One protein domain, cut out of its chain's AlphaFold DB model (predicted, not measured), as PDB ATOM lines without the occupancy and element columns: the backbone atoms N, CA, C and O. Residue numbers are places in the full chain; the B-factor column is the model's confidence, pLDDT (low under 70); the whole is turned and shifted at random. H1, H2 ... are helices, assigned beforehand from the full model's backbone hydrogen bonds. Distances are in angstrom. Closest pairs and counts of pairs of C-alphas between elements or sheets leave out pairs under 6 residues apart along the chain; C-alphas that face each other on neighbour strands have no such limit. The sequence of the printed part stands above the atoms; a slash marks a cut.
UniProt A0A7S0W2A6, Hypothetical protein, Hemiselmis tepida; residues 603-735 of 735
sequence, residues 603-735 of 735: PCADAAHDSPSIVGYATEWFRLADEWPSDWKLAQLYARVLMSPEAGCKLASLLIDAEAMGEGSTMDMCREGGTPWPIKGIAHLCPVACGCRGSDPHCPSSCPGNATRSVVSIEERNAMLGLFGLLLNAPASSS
ATOM      1  N   PRO A 603     217.123 214.806 269.316       96.81
ATOM      2  CA  PRO A 603     216.910 213.399 269.619       96.81
ATOM      3  C   PRO A 603     215.411 213.090 269.685       96.81
ATOM      4  O   PRO A 603     214.618 213.908 270.148       96.81
ATOM      5  N   CYS A 604     215.024 211.874 269.307       96.62
ATOM      6  CA  CYS A 604     213.680 211.366 269.569       96.62
ATOM      7  C   CYS A 604     213.547 210.905 271.031       96.62
ATOM      8  O   CYS A 604     213.409 209.715 271.318       96.62
ATOM      9  N   ALA A 605     213.672 211.845 271.962       97.00
ATOM     10  CA  ALA A 605     213.531 211.620 273.393       97.00
ATOM     11  C   ALA A 605     212.813 212.812 274.028       97.00
ATOM     12  O   ALA A 605     213.093 213.956 273.673       97.00
ATOM     13  N   ASP A 606     211.906 212.535 274.961       97.25
ATOM     14  CA  ASP A 606     211.222 213.574 275.728       97.25
ATOM     15  C   ASP A 606     212.226 214.380 276.558       97.25
ATOM     16  O   ASP A 606     213.086 213.822 277.248       97.25
ATOM     17  N   ALA A 607     212.113 215.704 276.493       96.94
ATOM     18  CA  ALA A 607     212.917 216.611 277.288       96.94
ATOM     19  C   ALA A 607     212.574 216.479 278.781       96.94
ATOM     20  O   ALA A 607     211.423 216.267 279.168       96.94
ATOM     21  N   ALA A 608     213.585 216.626 279.641       97.25
ATOM     22  CA  ALA A 608     213.367 216.655 281.083       97.25
ATOM     23  C   ALA A 608     212.517 217.879 281.477       97.25
ATOM     24  O   ALA A 608     212.651 218.948 280.877       97.25
ATOM     25  N   HIS A 609     211.664 217.728 282.494       96.00
ATOM     26  CA  HIS A 609     210.760 218.778 282.991       96.00
ATOM     27  C   HIS A 609     211.488 220.066 283.428       96.00
ATOM     28  O   HIS A 609     210.924 221.152 283.354       96.00
ATOM     29  N   ASP A 610     212.745 219.943 283.853       96.31
ATOM     30  CA  ASP A 610     213.643 221.018 284.281       96.31
ATOM     31  C   ASP A 610     214.646 221.437 283.190       96.31
ATOM     32  O   ASP A 610     215.526 222.269 283.423       96.31
ATOM     33  N   SER A 611     214.532 220.873 281.982       96.88
ATOM     34  CA  SER A 611     215.376 221.274 280.859       96.88
ATOM     35  C   SER A 611     215.117 222.739 280.483       96.88
ATOM     36  O   SER A 611     213.965 223.183 280.521       96.88
ATOM     37  N   PRO A 612     216.145 223.494 280.044       96.56
ATOM     38  CA  PRO A 612     215.974 224.896 279.666       96.56
ATOM     39  C   PRO A 612     214.857 225.125 278.640       96.56
ATOM     40  O   PRO A 612     214.136 226.107 278.752       96.56
ATOM     41  N   SER A 613     214.669 224.200 277.690       94.81
ATOM     42  CA  SER A 613     213.625 224.296 276.664       94.81
ATOM     43  C   SER A 613     212.208 224.124 277.223       94.81
ATOM     44  O   SER A 613     211.303 224.844 276.813       94.81
ATOM     45  N   ILE A 614     211.994 223.192 278.164       96.06
ATOM     46  CA  ILE A 614     210.682 223.021 278.814       96.06
ATOM     47  C   ILE A 614     210.388 224.210 279.729       96.06
ATOM     48  O   ILE A 614     209.286 224.754 279.685       96.06
ATOM     49  N   VAL A 615     211.375 224.645 280.517       96.12
ATOM     50  CA  VAL A 615     211.228 225.797 281.418       96.12
ATOM     51  C   VAL A 615     210.956 227.075 280.624       96.12
ATOM     52  O   VAL A 615     210.055 227.825 280.993       96.12
ATOM     53  N   GLY A 616     211.671 227.312 279.520       95.75
ATOM     54  CA  GLY A 616     211.457 228.457 278.630       95.75
ATOM     55  C   GLY A 616     210.049 228.472 278.032       95.75
ATOM     56  O   GLY A 616     209.322 229.455 278.190       95.75
ATOM     57  N   TYR A 617     209.620 227.346 277.451       95.81
ATOM     58  CA  TYR A 617     208.271 227.174 276.906       95.81
ATOM     59  C   TYR A 617     207.182 227.413 277.965       95.81
ATOM     60  O   TYR A 617     206.254 228.193 277.754       95.81
ATOM     61  N   ALA A 618     207.293 226.763 279.126       95.69
ATOM     62  CA  ALA A 618     206.289 226.850 280.180       95.69
ATOM     63  C   ALA A 618     206.255 228.229 280.855       95.69
ATOM     64  O   ALA A 618     205.179 228.703 281.216       95.69
ATOM     65  N   THR A 619     207.400 228.900 280.987       95.56
ATOM     66  CA  THR A 619     207.467 230.269 281.522       95.56
ATOM     67  C   THR A 619     206.779 231.254 280.584       95.56
ATOM     68  O   THR A 619     205.975 232.069 281.037       95.56
ATOM     69  N   GLU A 620     207.037 231.160 279.275       95.06
ATOM     70  CA  GLU A 620     206.358 232.002 278.286       95.06
ATOM     71  C   GLU A 620     204.850 231.729 278.270       95.06
ATOM     72  O   GLU A 620     204.052 232.664 278.233       95.06
ATOM     73  N   TRP A 621     204.448 230.460 278.374       94.62
ATOM     74  CA  TRP A 621     203.038 230.085 278.444       94.62
ATOM     75  C   TRP A 621     202.347 230.628 279.687       94.62
ATOM     76  O   TRP A 621     201.258 231.190 279.587       94.62
ATOM     77  N   PHE A 622     202.993 230.527 280.845       94.00
ATOM     78  CA  PHE A 622     202.473 231.097 282.078       94.00
ATOM     79  C   PHE A 622     202.282 232.617 281.957       94.00
ATOM     80  O   PHE A 622     201.230 233.129 282.340       94.00
ATOM     81  N   ARG A 623     203.269 233.319 281.381       94.25
ATOM     82  CA  ARG A 623     203.224 234.771 281.153       94.25
ATOM     83  C   ARG A 623     202.075 235.166 280.222       94.25
ATOM     84  O   ARG A 623     201.284 236.028 280.583       94.25
ATOM     85  N   LEU A 624     201.964 234.525 279.058       93.56
ATOM     86  CA  LEU A 624     200.909 234.801 278.072       93.56
ATOM     87  C   LEU A 624     199.516 234.521 278.621       93.56
ATOM     88  O   LEU A 624     198.607 235.332 278.473       93.56
ATOM     89  N   ALA A 625     199.360 233.401 279.323       92.62
ATOM     90  CA  ALA A 625     198.086 233.029 279.910       92.62
ATOM     91  C   ALA A 625     197.595 234.021 280.975       92.62
ATOM     92  O   ALA A 625     196.412 234.009 281.301       92.62
ATOM     93  N   ASP A 626     198.460 234.875 281.534       90.12
ATOM     94  CA  ASP A 626     198.021 235.946 282.433       90.12
ATOM     95  C   ASP A 626     197.337 237.119 281.709       90.12
ATOM     96  O   ASP A 626     196.476 237.778 282.301       90.12
ATOM     97  N   GLU A 627     197.660 237.330 280.430       89.25
ATOM     98  CA  GLU A 627     197.045 238.338 279.555       89.25
ATOM     99  C   GLU A 627     195.705 237.860 278.960       89.25
ATOM    100  O   GLU A 627     194.899 238.672 278.504       89.25
ATOM    101  N   TRP A 628     195.431 236.552 279.000       90.56
ATOM    102  CA  TRP A 628     194.208 235.953 278.461       90.56
ATOM    103  C   TRP A 628     192.958 236.190 279.324       90.56
ATOM    104  O   TRP A 628     193.060 236.456 280.530       90.56
ATOM    105  N   PRO A 629     191.747 236.042 278.734       92.06
ATOM    106  CA  PRO A 629     190.490 236.066 279.479       92.06
ATOM    107  C   PRO A 629     190.510 235.129 280.695       92.06
ATOM    108  O   PRO A 629     191.168 234.089 280.679       92.06
ATOM    109  N   SER A 630     189.748 235.464 281.743       88.62
ATOM    110  CA  SER A 630     189.729 234.721 283.019       88.62
ATOM    111  C   SER A 630     189.568 233.213 282.846       88.62
ATOM    112  O   SER A 630     190.270 232.434 283.486       88.62
ATOM    113  N   ASP A 631     188.689 232.809 281.934       84.25
ATOM    114  CA  ASP A 631     188.330 231.408 281.712       84.25
ATOM    115  C   ASP A 631     189.460 230.633 281.012       84.25
ATOM    116  O   ASP A 631     189.518 229.406 281.058       84.25
ATOM    117  N   TRP A 632     190.397 231.354 280.393       86.25
ATOM    118  CA  TRP A 632     191.547 230.813 279.676       86.25
ATOM    119  C   TRP A 632     192.803 230.767 280.547       86.25
ATOM    120  O   TRP A 632     193.753 230.066 280.196       86.25
ATOM    121  N   LYS A 633     192.796 231.408 281.728       86.56
ATOM    122  CA  LYS A 633     193.912 231.365 282.691       86.56
ATOM    123  C   LYS A 633     194.205 229.962 283.217       86.56
ATOM    124  O   LYS A 633     195.303 229.717 283.709       86.56
ATOM    125  N   LEU A 634     193.280 229.008 283.048       85.50
ATOM    126  CA  LEU A 634     193.538 227.588 283.300       85.50
ATOM    127  C   LEU A 634     194.748 227.067 282.500       85.50
ATOM    128  O   LEU A 634     195.412 226.135 282.937       85.50
ATOM    129  N   ALA A 635     195.105 227.704 281.385       88.88
ATOM    130  CA  ALA A 635     196.352 227.461 280.665       88.88
ATOM    131  C   ALA A 635     197.611 227.510 281.558       88.88
ATOM    132  O   ALA A 635     198.517 226.690 281.398       88.88
ATOM    133  N   GLN A 636     197.644 228.397 282.561       90.62
ATOM    134  CA  GLN A 636     198.748 228.491 283.523       90.62
ATOM    135  C   GLN A 636     198.947 227.192 284.311       90.62
ATOM    136  O   GLN A 636     200.071 226.842 284.678       90.62
ATOM    137  N   LEU A 637     197.862 226.458 284.570       90.19
ATOM    138  CA  LEU A 637     197.916 225.176 285.258       90.19
ATOM    139  C   LEU A 637     198.649 224.134 284.413       90.19
ATOM    140  O   LEU A 637     199.515 223.435 284.929       90.19
ATOM    141  N   TYR A 638     198.363 224.076 283.114       91.81
ATOM    142  CA  TYR A 638     199.045 223.169 282.195       91.81
ATOM    143  C   TYR A 638     200.536 223.494 282.070       91.81
ATOM    144  O   TYR A 638     201.354 222.577 282.108       91.81
ATOM    145  N   ALA A 639     200.904 224.778 282.040       93.44
ATOM    146  CA  ALA A 639     202.304 225.200 282.090       93.44
ATOM    147  C   ALA A 639     203.011 224.720 283.375       93.44
ATOM    148  O   ALA A 639     204.117 224.181 283.315       93.44
ATOM    149  N   ARG A 640     202.359 224.838 284.542       93.12
ATOM    150  CA  ARG A 640     202.895 224.330 285.821       93.12
ATOM    151  C   ARG A 640     203.026 222.809 285.837       93.12
ATOM    152  O   ARG A 640     204.030 222.294 286.317       93.12
ATOM    153  N   VAL A 641     202.037 222.093 285.306       92.38
ATOM    154  CA  VAL A 641     202.069 220.626 285.219       92.38
ATOM    155  C   VAL A 641     203.178 220.165 284.270       92.38
ATOM    156  O   VAL A 641     203.888 219.217 284.598       92.38
ATOM    157  N   LEU A 642     203.405 220.860 283.153       94.56
ATOM    158  CA  LEU A 642     204.498 220.560 282.221       94.56
ATOM    159  C   LEU A 642     205.886 220.667 282.882       94.56
ATOM    160  O   LEU A 642     206.779 219.893 282.549       94.56
ATOM    161  N   MET A 643     206.058 221.575 283.847       94.75
ATOM    162  CA  MET A 643     207.298 221.718 284.629       94.75
ATOM    163  C   MET A 643     207.379 220.785 285.846       94.75
ATOM    164  O   MET A 643     208.373 220.812 286.568       94.75
ATOM    165  N   SER A 644     206.354 219.975 286.122       93.75
ATOM    166  CA  SER A 644     206.370 219.079 287.282       93.75
ATOM    167  C   SER A 644     207.197 217.812 287.009       93.75
ATOM    168  O   SER A 644     207.105 217.254 285.908       93.75
ATOM    169  N   PRO A 645     207.967 217.311 287.992       92.06
ATOM    170  CA  PRO A 645     208.694 216.050 287.856       92.06
ATOM    171  C   PRO A 645     207.761 214.840 287.703       92.06
ATOM    172  O   PRO A 645     208.168 213.821 287.143       92.06
ATOM    173  N   GLU A 646     206.515 214.935 288.177       87.94
ATOM    174  CA  GLU A 646     205.527 213.857 288.107       87.94
ATOM    175  C   GLU A 646     204.904 213.699 286.713       87.94
ATOM    176  O   GLU A 646     204.589 212.573 286.316       87.94
ATOM    177  N   ALA A 647     204.726 214.797 285.968       89.94
ATOM    178  CA  ALA A 647     204.103 214.771 284.644       89.94
ATOM    179  C   ALA A 647     205.116 214.983 283.511       89.94
ATOM    180  O   ALA A 647     205.287 214.096 282.670       89.94
ATOM    181  N   GLY A 648     205.785 216.139 283.459       94.38
ATOM    182  CA  GLY A 648     206.628 216.514 282.323       94.38
ATOM    183  C   GLY A 648     205.900 216.349 280.981       94.38
ATOM    184  O   GLY A 648     204.714 216.653 280.841       94.38
ATOM    185  N   CYS A 649     206.590 215.757 280.005       95.88
ATOM    186  CA  CYS A 649     206.029 215.437 278.692       95.88
ATOM    187  C   CYS A 649     204.821 214.480 278.716       95.88
ATOM    188  O   CYS A 649     204.028 214.500 277.775       95.88
ATOM    189  N   LYS A 650     204.596 213.703 279.789       93.44
ATOM    190  CA  LYS A 650     203.416 212.818 279.899       93.44
ATOM    191  C   LYS A 650     202.096 213.591 279.890       93.44
ATOM    192  O   LYS A 650     201.060 213.005 279.574       93.44
ATOM    193  N   LEU A 651     202.130 214.896 280.181       91.88
ATOM    194  CA  LEU A 651     200.976 215.778 280.031       91.88
ATOM    195  C   LEU A 651     200.399 215.727 278.606       91.88
ATOM    196  O   LEU A 651     199.183 215.652 278.442       91.88
ATOM    197  N   ALA A 652     201.261 215.700 277.584       92.06
ATOM    198  CA  ALA A 652     200.839 215.595 276.189       92.06
ATOM    199  C   ALA A 652     200.025 214.314 275.959       92.06
ATOM    200  O   ALA A 652     198.970 214.320 275.325       92.06
ATOM    201  N   SER A 653     200.506 213.203 276.528       89.38
ATOM    202  CA  SER A 653     199.842 211.915 276.405       89.38
ATOM    203  C   SER A 653     198.478 211.902 277.104       89.38
ATOM    204  O   SER A 653     197.494 211.431 276.536       89.38
ATOM    205  N   LEU A 654     198.410 212.493 278.301       86.88
ATOM    206  CA  LEU A 654     197.186 212.608 279.091       86.88
ATOM    207  C   LEU A 654     196.084 213.377 278.352       86.88
ATOM    208  O   LEU A 654     194.936 212.941 278.372       86.88
ATOM    209  N   LEU A 655     196.426 214.505 277.724       86.12
ATOM    210  CA  LEU A 655     195.450 215.419 277.125       86.12
ATOM    211  C   LEU A 655     194.766 214.863 275.877       86.12
ATOM    212  O   LEU A 655     193.558 215.023 275.715       86.12
ATOM    213  N   ILE A 656     195.509 214.165 275.025       84.38
ATOM    214  CA  ILE A 656     194.931 213.570 273.815       84.38
ATOM    215  C   ILE A 656     194.103 212.324 274.178       84.38
ATOM    216  O   ILE A 656     193.085 212.059 273.547       84.38
ATOM    217  N   ASP A 657     194.500 211.570 275.213       76.31
ATOM    218  CA  ASP A 657     193.764 210.380 275.674       76.31
ATOM    219  C   ASP A 657     192.508 210.750 276.495       76.31
ATOM    220  O   ASP A 657     191.735 209.877 276.905       76.31
ATOM    221  N   ALA A 658     192.292 212.043 276.755       64.88
ATOM    222  CA  ALA A 658     191.210 212.568 277.576       64.88
ATOM    223  C   ALA A 658     189.844 212.635 276.858       64.88
ATOM    224  O   ALA A 658     189.040 213.515 277.156       64.88
ATOM    225  N   GLU A 659     189.484 211.625 276.053       50.88
ATOM    226  CA  GLU A 659     188.061 211.284 275.826       50.88
ATOM    227  C   GLU A 659     187.319 211.040 277.169       50.88
ATOM    228  O   GLU A 659     186.095 211.103 277.251       50.88
ATOM    229  N   ALA A 660     188.067 210.804 278.257       44.28
ATOM    230  CA  ALA A 660     187.571 210.537 279.605       44.28
ATOM    231  C   ALA A 660     187.083 211.765 280.410       44.28
ATOM    232  O   ALA A 660     186.536 211.563 281.494       44.28
ATOM    233  N   MET A 661     187.262 213.009 279.939       50.53
ATOM    234  CA  MET A 661     186.811 214.216 280.670       50.53
ATOM    235  C   MET A 661     185.367 214.656 280.357       50.53
ATOM    236  O   MET A 661     184.885 215.620 280.943       50.53
ATOM    237  N   GLY A 662     184.632 213.916 279.519       47.53
ATOM    238  CA  GLY A 662     183.167 214.024 279.421       47.53
ATOM    239  C   GLY A 662     182.610 215.096 278.477       47.53
ATOM    240  O   GLY A 662     181.402 215.114 278.250       47.53
ATOM    241  N   GLU A 663     183.451 215.922 277.859       52.06
ATOM    242  CA  GLU A 663     183.054 216.864 276.807       52.06
ATOM    243  C   GLU A 663     183.905 216.589 275.563       52.06
ATOM    244  O   GLU A 663     185.119 216.459 275.662       52.06
ATOM    245  N   GLY A 664     183.261 216.401 274.408       55.16
ATOM    246  CA  GLY A 664     183.829 215.784 273.197       55.16
ATOM    247  C   GLY A 664     184.904 216.577 272.439       55.16
ATOM    248  O   GLY A 664     184.890 216.569 271.211       55.16
ATOM    249  N   SER A 665     185.824 217.236 273.139       61.88
ATOM    250  CA  SER A 665     186.925 218.019 272.579       61.88
ATOM    251  C   SER A 665     188.256 217.481 273.114       61.88
ATOM    252  O   SER A 665     188.690 217.843 274.204       61.88
ATOM    253  N   THR A 666     188.917 216.597 272.365       70.75
ATOM    254  CA  THR A 666     190.283 216.152 272.691       70.75
ATOM    255  C   THR A 666     191.263 217.301 272.465       70.75
ATOM    256  O   THR A 666     191.283 217.867 271.371       70.75
ATOM    257  N   MET A 667     192.087 217.628 273.463       87.31
ATOM    258  CA  MET A 667     193.166 218.610 273.313       87.31
ATOM    259  C   MET A 667     194.450 217.900 272.891       87.31
ATOM    260  O   MET A 667     194.954 217.034 273.602       87.31
ATOM    261  N   ASP A 668     195.006 218.290 271.750       90.81
ATOM    262  CA  ASP A 668     196.258 217.766 271.220       90.81
ATOM    263  C   ASP A 668     197.350 218.837 271.241       90.81
ATOM    264  O   ASP A 668     197.541 219.595 270.294       90.81
ATOM    265  N   MET A 669     198.107 218.882 272.336       92.19
ATOM    266  CA  MET A 669     199.261 219.779 272.465       92.19
ATOM    267  C   MET A 669     200.420 219.437 271.520       92.19
ATOM    268  O   MET A 669     201.350 220.232 271.370       92.19
ATOM    269  N   CYS A 670     200.415 218.258 270.899       93.81
ATOM    270  CA  CYS A 670     201.479 217.842 269.994       93.81
ATOM    271  C   CYS A 670     201.359 218.493 268.618       93.81
ATOM    272  O   CYS A 670     202.348 218.541 267.887       93.81
ATOM    273  N   ARG A 671     200.180 219.014 268.263       91.12
ATOM    274  CA  ARG A 671     199.911 219.642 266.967       91.12
ATOM    275  C   ARG A 671     199.648 221.130 267.127       91.12
ATOM    276  O   ARG A 671     198.962 221.558 268.051       91.12
ATOM    277  N   GLU A 672     200.148 221.918 266.182       87.25
ATOM    278  CA  GLU A 672     199.714 223.309 266.054       87.25
ATOM    279  C   GLU A 672     198.200 223.350 265.797       87.25
ATOM    280  O   GLU A 672     197.678 222.575 264.994       87.25
ATOM    281  N   GLY A 673     197.482 224.207 266.528       86.31
ATOM    282  CA  GLY A 673     196.018 224.284 266.468       86.31
ATOM    283  C   GLY A 673     195.275 223.105 267.112       86.31
ATOM    284  O   GLY A 673     194.052 223.040 267.023       86.31
ATOM    285  N   GLY A 674     195.973 222.172 267.772       88.75
ATOM    286  CA  GLY A 674     195.337 221.059 268.486       88.75
ATOM    287  C   GLY A 674     194.789 221.434 269.870       88.75
ATOM    288  O   GLY A 674     194.129 220.623 270.516       88.75
ATOM    289  N   THR A 675     195.020 222.664 270.326       89.56
ATOM    290  CA  THR A 675     194.480 223.202 271.583       89.56
ATOM    291  C   THR A 675     193.622 224.437 271.299       89.56
ATOM    292  O   THR A 675     193.839 225.081 270.274       89.56
ATOM    293  N   PRO A 676     192.692 224.821 272.196       88.50
ATOM    294  CA  PRO A 676     191.962 226.083 272.054       88.50
ATOM    295  C   PRO A 676     192.871 227.319 272.167       88.50
ATOM    296  O   PRO A 676     192.461 228.410 271.781       88.50
ATOM    297  N   TRP A 677     194.094 227.162 272.684       90.94
ATOM    298  CA  TRP A 677     195.073 228.237 272.794       90.94
ATOM    299  C   TRP A 677     195.938 228.331 271.531       90.94
ATOM    300  O   TRP A 677     196.332 227.298 270.976       90.94
ATOM    301  N   PRO A 678     196.313 229.545 271.098       91.12
ATOM    302  CA  PRO A 678     197.105 229.757 269.889       91.12
ATOM    303  C   PRO A 678     198.610 229.536 270.143       91.12
ATOM    304  O   PRO A 678     199.447 230.390 269.851       91.12
ATOM    305  N   ILE A 679     198.956 228.383 270.720       92.62
ATOM    306  CA  ILE A 679     200.314 228.038 271.148       92.62
ATOM    307  C   ILE A 679     200.992 227.058 270.188       92.62
ATOM    308  O   ILE A 679     200.357 226.208 269.562       92.62
ATOM    309  N   LYS A 680     202.317 227.161 270.112       93.94
ATOM    310  CA  LYS A 680     203.211 226.241 269.406       93.94
ATOM    311  C   LYS A 680     203.086 224.821 269.954       93.94
ATOM    312  O   LYS A 680     203.121 224.624 271.168       93.94
ATOM    313  N   GLY A 681     203.021 223.826 269.072       93.94
ATOM    314  CA  GLY A 681     202.976 222.418 269.477       93.94
ATOM    315  C   GLY A 681     204.268 221.945 270.161       93.94
ATOM    316  O   GLY A 681     205.369 222.367 269.800       93.94
ATOM    317  N   ILE A 682     204.155 221.023 271.121       95.81
ATOM    318  CA  ILE A 682     205.293 220.532 271.930       95.81
ATOM    319  C   ILE A 682     205.986 219.287 271.366       95.81
ATOM    320  O   ILE A 682     206.897 218.767 271.999       95.81
ATOM    321  N   ALA A 683     205.608 218.806 270.178       95.94
ATOM    322  CA  ALA A 683     206.161 217.589 269.566       95.94
ATOM    323  C   ALA A 683     207.702 217.566 269.465       95.94
ATOM    324  O   ALA A 683     208.322 216.519 269.623       95.94
ATOM    325  N   HIS A 684     208.330 218.723 269.267       95.94
ATOM    326  CA  HIS A 684     209.787 218.869 269.225       95.94
ATOM    327  C   HIS A 684     210.465 218.765 270.606       95.94
ATOM    328  O   HIS A 684     211.654 218.460 270.674       95.94
ATOM    329  N   LEU A 685     209.727 219.020 271.694       96.94
ATOM    330  CA  LEU A 685     210.185 218.888 273.084       96.94
ATOM    331  C   LEU A 685     209.828 217.519 273.672       96.94
ATOM    332  O   LEU A 685     210.584 216.967 274.463       96.94
ATOM    333  N   CYS A 686     208.674 216.981 273.280       97.31
ATOM    334  CA  CYS A 686     208.066 215.775 273.831       97.31
ATOM    335  C   CYS A 686     207.721 214.742 272.736       97.31
ATOM    336  O   CYS A 686     206.563 214.320 272.628       97.31
ATOM    337  N   PRO A 687     208.677 214.347 271.873       96.69
ATOM    338  CA  PRO A 687     208.379 213.524 270.705       96.69
ATOM    339  C   PRO A 687     207.859 212.124 271.052       96.69
ATOM    340  O   PRO A 687     207.031 211.582 270.317       96.69
ATOM    341  N   VAL A 688     208.293 211.525 272.164       96.00
ATOM    342  CA  VAL A 688     207.866 210.175 272.562       96.00
ATOM    343  C   VAL A 688     206.449 210.224 273.123       96.00
ATOM    344  O   VAL A 688     205.593 209.447 272.685       96.00
ATOM    345  N   ALA A 689     206.167 211.188 274.001       95.06
ATOM    346  CA  ALA A 689     204.824 211.414 274.532       95.06
ATOM    347  C   ALA A 689     203.792 211.731 273.438       95.06
ATOM    348  O   ALA A 689     202.624 211.328 273.523       95.06
ATOM    349  N   CYS A 690     204.241 212.410 272.382       95.06
ATOM    350  CA  CYS A 690     203.447 212.724 271.201       95.06
ATOM    351  C   CYS A 690     203.325 211.570 270.196       95.06
ATOM    352  O   CYS A 690     202.473 211.623 269.313       95.06
ATOM    353  N   GLY A 691     204.125 210.507 270.325       94.69
ATOM    354  CA  GLY A 691     204.154 209.413 269.352       94.69
ATOM    355  C   GLY A 691     204.664 209.847 267.975       94.69
ATOM    356  O   GLY A 691     204.188 209.333 266.965       94.69
ATOM    357  N   CYS A 692     205.596 210.800 267.945       95.44
ATOM    358  CA  CYS A 692     206.158 211.392 266.738       95.44
ATOM    359  C   CYS A 692     206.763 210.362 265.785       95.44
ATOM    360  O   CYS A 692     207.574 209.524 266.189       95.44
ATOM    361  N   ARG A 693     206.477 210.512 264.492       94.88
ATOM    362  CA  ARG A 693     207.213 209.858 263.402       94.88
ATOM    363  C   ARG A 693     208.086 210.899 262.712       94.88
ATOM    364  O   ARG A 693     207.690 212.053 262.606       94.88
ATOM    365  N   GLY A 694     209.244 210.503 262.183       90.56
ATOM    366  CA  GLY A 694     210.157 211.449 261.518       90.56
ATOM    367  C   GLY A 694     209.571 212.176 260.295       90.56
ATOM    368  O   GLY A 694     210.152 213.151 259.834       90.56
ATOM    369  N   SER A 695     208.431 211.721 259.765       89.81
ATOM    370  CA  SER A 695     207.685 212.390 258.689       89.81
ATOM    371  C   SER A 695     206.621 213.377 259.174       89.81
ATOM    372  O   SER A 695     206.051 214.093 258.352       89.81
ATOM    373  N   ASP A 696     206.283 213.358 260.463       92.12
ATOM    374  CA  ASP A 696     205.195 214.163 261.007       92.12
ATOM    375  C   ASP A 696     205.642 215.631 261.173       92.12
ATOM    376  O   ASP A 696     206.808 215.897 261.489       92.12
ATOM    377  N   PRO A 697     204.739 216.611 260.983       90.38
ATOM    378  CA  PRO A 697     205.063 218.019 261.190       90.38
ATOM    379  C   PRO A 697     205.606 218.283 262.599       90.38
ATOM    380  O   PRO A 697     205.055 217.802 263.586       90.38
ATOM    381  N   HIS A 698     206.672 219.082 262.691       92.44
ATOM    382  CA  HIS A 698     207.333 219.469 263.948       92.44
ATOM    383  C   HIS A 698     207.886 218.303 264.800       92.44
ATOM    384  O   HIS A 698     208.258 218.528 265.952       92.44
ATOM    385  N   CYS A 699     208.014 217.094 264.244       95.50
ATOM    386  CA  CYS A 699     208.647 215.947 264.901       95.50
ATOM    387  C   CYS A 699     210.122 215.780 264.485       95.50
ATOM    388  O   CYS A 699     210.441 215.970 263.309       95.50
ATOM    389  N   PRO A 700     211.044 215.440 265.412       96.75
ATOM    390  CA  PRO A 700     212.448 215.192 265.081       96.75
ATOM    391  C   PRO A 700     212.590 214.114 264.007       96.75
ATOM    392  O   PRO A 700     211.981 213.047 264.112       96.75
ATOM    393  N   SER A 701     213.435 214.344 263.000       95.50
ATOM    394  CA  SER A 701     213.629 213.367 261.916       95.50
ATOM    395  C   SER A 701     214.314 212.081 262.395       95.50
ATOM    396  O   SER A 701     214.195 211.034 261.760       95.50
ATOM    397  N   SER A 702     214.958 212.129 263.567       96.06
ATOM    398  CA  SER A 702     215.517 210.971 264.267       96.06
ATOM    399  C   SER A 702     214.455 210.010 264.830       96.06
ATOM    400  O   SER A 702     214.802 208.907 265.262       96.06
ATOM    401  N   CYS A 703     213.170 210.386 264.830       96.50
ATOM    402  CA  CYS A 703     212.095 209.532 265.328       96.50
ATOM    403  C   CYS A 703     211.760 208.361 264.390       96.50
ATOM    404  O   CYS A 703     211.660 208.538 263.172       96.50
ATOM    405  N   PRO A 704     211.512 207.152 264.932       93.56
ATOM    406  CA  PRO A 704     211.224 205.980 264.119       93.56
ATOM    407  C   PRO A 704     209.870 206.116 263.408       93.56
ATOM    408  O   PRO A 704     208.877 206.526 264.003       93.56
ATOM    409  N   GLY A 705     209.793 205.684 262.145       87.88
ATOM    410  CA  GLY A 705     208.546 205.727 261.359       87.88
ATOM    411  C   GLY A 705     207.389 204.904 261.945       87.88
ATOM    412  O   GLY A 705     206.232 205.120 261.594       87.88
ATOM    413  N   ASN A 706     207.693 203.991 262.872       83.62
ATOM    414  CA  ASN A 706     206.746 203.065 263.490       83.62
ATOM    415  C   ASN A 706     206.443 203.445 264.949       83.62
ATOM    416  O   ASN A 706     205.998 202.590 265.715       83.62
ATOM    417  N   ALA A 707     206.752 204.679 265.363       80.06
ATOM    418  CA  ALA A 707     206.539 205.120 266.733       80.06
ATOM    419  C   ALA A 707     205.069 204.942 267.140       80.06
ATOM    420  O   ALA A 707     204.145 205.393 266.453       80.06
ATOM    421  N   THR A 708     204.861 204.264 268.266       79.38
ATOM    422  CA  THR A 708     203.580 204.219 268.965       79.38
ATOM    423  C   THR A 708     203.638 205.178 270.133       79.38
ATOM    424  O   THR A 708     204.612 205.191 270.887       79.38
ATOM    425  N   ARG A 709     202.576 205.955 270.286       80.50
ATOM    426  CA  ARG A 709     202.403 206.911 271.371       80.50
ATOM    427  C   ARG A 709     202.477 206.229 272.736       80.50
ATOM    428  O   ARG A 709     201.955 205.123 272.894       80.50
ATOM    429  N   SER A 710     203.117 206.874 273.711       78.25
ATOM    430  CA  SER A 710     203.134 206.359 275.081       78.25
ATOM    431  C   SER A 710     201.736 206.449 275.686       78.25
ATOM    432  O   SER A 710     201.171 207.535 275.793       78.25
ATOM    433  N   VAL A 711     201.186 205.305 276.086       78.25
ATOM    434  CA  VAL A 711     199.905 205.249 276.795       78.25
ATOM    435  C   VAL A 711     200.159 205.541 278.268       78.25
ATOM    436  O   VAL A 711     200.979 204.875 278.898       78.25
ATOM    437  N   VAL A 712     199.443 206.521 278.817       79.50
ATOM    438  CA  VAL A 712     199.495 206.835 280.250       79.50
ATOM    439  C   VAL A 712     198.767 205.739 281.028       79.50
ATOM    440  O   VAL A 712     197.594 205.457 280.760       79.50
ATOM    441  N   SER A 713     199.431 205.128 282.011       82.25
ATOM    442  CA  SER A 713     198.787 204.144 282.890       82.25
ATOM    443  C   SER A 713     197.688 204.786 283.752       82.25
ATOM    444  O   SER A 713     197.670 205.994 283.989       82.25
ATOM    445  N   ILE A 714     196.752 203.980 284.264       79.81
ATOM    446  CA  ILE A 714     195.670 204.476 285.137       79.81
ATOM    447  C   ILE A 714     196.239 205.148 286.401       79.81
ATOM    448  O   ILE A 714     195.708 206.159 286.852       79.81
ATOM    449  N   GLU A 715     197.328 204.617 286.956       81.19
ATOM    450  CA  GLU A 715     197.985 205.178 288.141       81.19
ATOM    451  C   GLU A 715     198.607 206.549 287.851       81.19
ATOM    452  O   GLU A 715     198.358 207.500 288.591       81.19
ATOM    453  N   GLU A 716     199.336 206.686 286.740       80.38
ATOM    454  CA  GLU A 716     199.911 207.969 286.306       80.38
ATOM    455  C   GLU A 716     198.824 209.002 285.997       80.38
ATOM    456  O   GLU A 716     198.948 210.171 286.368       80.38
ATOM    457  N   ARG A 717     197.722 208.569 285.375       81.00
ATOM    458  CA  ARG A 717     196.549 209.411 285.126       81.00
ATOM    459  C   ARG A 717     195.969 209.945 286.435       81.00
ATOM    460  O   ARG A 717     195.735 211.144 286.550       81.00
ATOM    461  N   ASN A 718     195.768 209.076 287.424       81.81
ATOM    462  CA  ASN A 718     195.231 209.472 288.728       81.81
ATOM    463  C   ASN A 718     196.187 210.404 289.487       81.81
ATOM    464  O   ASN A 718     195.728 211.363 290.106       81.81
ATOM    465  N   ALA A 719     197.500 210.166 289.408       81.50
ATOM    466  CA  ALA A 719     198.508 211.039 290.007       81.50
ATOM    467  C   ALA A 719     198.478 212.448 289.393       81.50
ATOM    468  O   ALA A 719     198.442 213.438 290.126       81.50
ATOM    469  N   MET A 720     198.405 212.550 288.062       80.62
ATOM    470  CA  MET A 720     198.299 213.838 287.376       80.62
ATOM    471  C   MET A 720     196.981 214.550 287.697       80.62
ATOM    472  O   MET A 720     197.010 215.729 288.032       80.62
ATOM    473  N   LEU A 721     195.834 213.860 287.684       79.94
ATOM    474  CA  LEU A 721     194.549 214.456 288.089       79.94
ATOM    475  C   LEU A 721     194.578 214.967 289.540       79.94
ATOM    476  O   LEU A 721     194.026 216.028 289.835       79.94
ATOM    477  N   GLY A 722     195.264 214.250 290.435       81.44
ATOM    478  CA  GLY A 722     195.539 214.710 291.795       81.44
ATOM    479  C   GLY A 722     196.372 215.993 291.822       81.44
ATOM    480  O   GLY A 722     196.034 216.920 292.556       81.44
ATOM    481  N   LEU A 723     197.410 216.087 290.985       81.31
ATOM    482  CA  LEU A 723     198.232 217.291 290.835       81.31
ATOM    483  C   LEU A 723     197.420 218.482 290.301       81.31
ATOM    484  O   LEU A 723     197.521 219.574 290.857       81.31
ATOM    485  N   PHE A 724     196.563 218.270 289.294       82.00
ATOM    486  CA  PHE A 724     195.606 219.280 288.820       82.00
ATOM    487  C   PHE A 724     194.725 219.779 289.974       82.00
ATOM    488  O   PHE A 724     194.615 220.984 290.189       82.00
ATOM    489  N   GLY A 725     194.156 218.865 290.767       80.06
ATOM    490  CA  GLY A 725     193.344 219.210 291.936       80.06
ATOM    491  C   GLY A 725     194.111 219.973 293.021       80.06
ATOM    492  O   GLY A 725     193.568 220.905 293.612       80.06
ATOM    493  N   LEU A 726     195.372 219.624 293.280       79.38
ATOM    494  CA  LEU A 726     196.220 220.328 294.250       79.38
ATOM    495  C   LEU A 726     196.557 221.745 293.789       79.38
ATOM    496  O   LEU A 726     196.442 222.688 294.568       79.38
ATOM    497  N   LEU A 727     196.939 221.903 292.523       79.38
ATOM    498  CA  LEU A 727     197.313 223.194 291.953       79.38
ATOM    499  C   LEU A 727     196.109 224.130 291.777       79.38
ATOM    500  O   LEU A 727     196.268 225.335 291.948       79.38
ATOM    501  N   LEU A 728     194.910 223.598 291.506       78.25
ATOM    502  CA  LEU A 728     193.659 224.372 291.499       78.25
ATOM    503  C   LEU A 728     193.294 224.917 292.887       78.25
ATOM    504  O   LEU A 728     192.689 225.980 292.989       78.25
ATOM    505  N   ASN A 729     193.656 224.193 293.950       73.31
ATOM    506  CA  ASN A 729     193.374 224.574 295.336       73.31
ATOM    507  C   ASN A 729     194.529 225.337 296.008       73.31
ATOM    508  O   ASN A 729     194.393 225.764 297.156       73.31
ATOM    509  N   ALA A 730     195.668 225.503 295.329       67.75
ATOM    510  CA  ALA A 730     196.793 226.257 295.857       67.75
ATOM    511  C   ALA A 730     196.446 227.762 295.872       67.75
ATOM    512  O   ALA A 730     196.023 228.299 294.847       67.75
ATOM    513  N   PRO A 731     196.609 228.470 297.008       53.81
ATOM    514  CA  PRO A 731     196.342 229.904 297.069       53.81
ATOM    515  C   PRO A 731     197.241 230.645 296.073       53.81
ATOM    516  O   PRO A 731     198.438 230.381 295.996       53.81
ATOM    517  N   ALA A 732     196.670 231.601 295.335       50.97
ATOM    518  CA  ALA A 732     197.335 232.369 294.273       50.97
ATOM    519  C   ALA A 732     198.524 233.248 294.741       50.97
ATOM    520  O   ALA A 732     199.044 234.052 293.974       50.97
ATOM    521  N   SER A 733     198.961 233.124 295.995       40.16
ATOM    522  CA  SER A 733     199.969 233.963 296.635       40.16
ATOM    523  C   SER A 733     201.322 233.252 296.761       40.16
ATOM    524  O   SER A 733     201.718 232.856 297.856       40.16
ATOM    525  N   SER A 734     202.042 233.114 295.652       34.66
ATOM    526  CA  SER A 734     203.513 233.127 295.645       34.66
ATOM    527  C   SER A 734     203.979 233.301 294.202       34.66
ATOM    528  O   SER A 734     204.047 232.332 293.445       34.66
ATOM    529  N   SER A 735     204.186 234.567 293.841       33.91
ATOM    530  CA  SER A 735     204.875 235.030 292.636       33.91
ATOM    531  C   SER A 735     206.337 234.610 292.639       33.91
ATOM    532  O   SER A 735     206.976 234.867 293.692       33.91
TER     533      SER A 735
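AT A GLANCE: This is residues 603 to 735 of the 735 residues of the protein "Hypothetical protein" of Hemiselmis tepida (UniProt A0A7S0W2A6). A loop-rich body with little regular structure has H5 packed on H2 of the H1-H2 hairpin. Residues 729 to 735 stick out. The printed part, all helix and compact, has 133 residues, 50 in named helices H1 to H5, and a radius of gyration of the C-alphas of 14.5 A, spanning 45 by 29 by 27 A.

HOW THE PARTS SIT: H1, residues 612 to 627, and H2, 635 to 642, form a hairpin; their closest C-alphas, 618 and 639, are 4.7 A apart. H3, 650 to 656, only just touches H2, with 3 C-alpha pairs within 8 A. H4, 658 to 661, touches no helix. H5, 714 to 728, touches H2 with residues 723 to 728 alone, closest C-alphas 637 and 727, 7.0 A. H2, H3 and H5 have every O i to N i+4 pair within hydrogen-bond range, H1 11 of 12.

IN THESE COORDINATES: H1, 23.2 A long, begins at C-alpha 612 (215.974, 224.896, 279.666); H5, 21.0 A long, ends at C-alpha 728 (193.659, 224.372, 291.499).

THE WHOLE: The H4-H5 link is long; pLDDT is under 70 at residues 658 to 665 and 730 to 735.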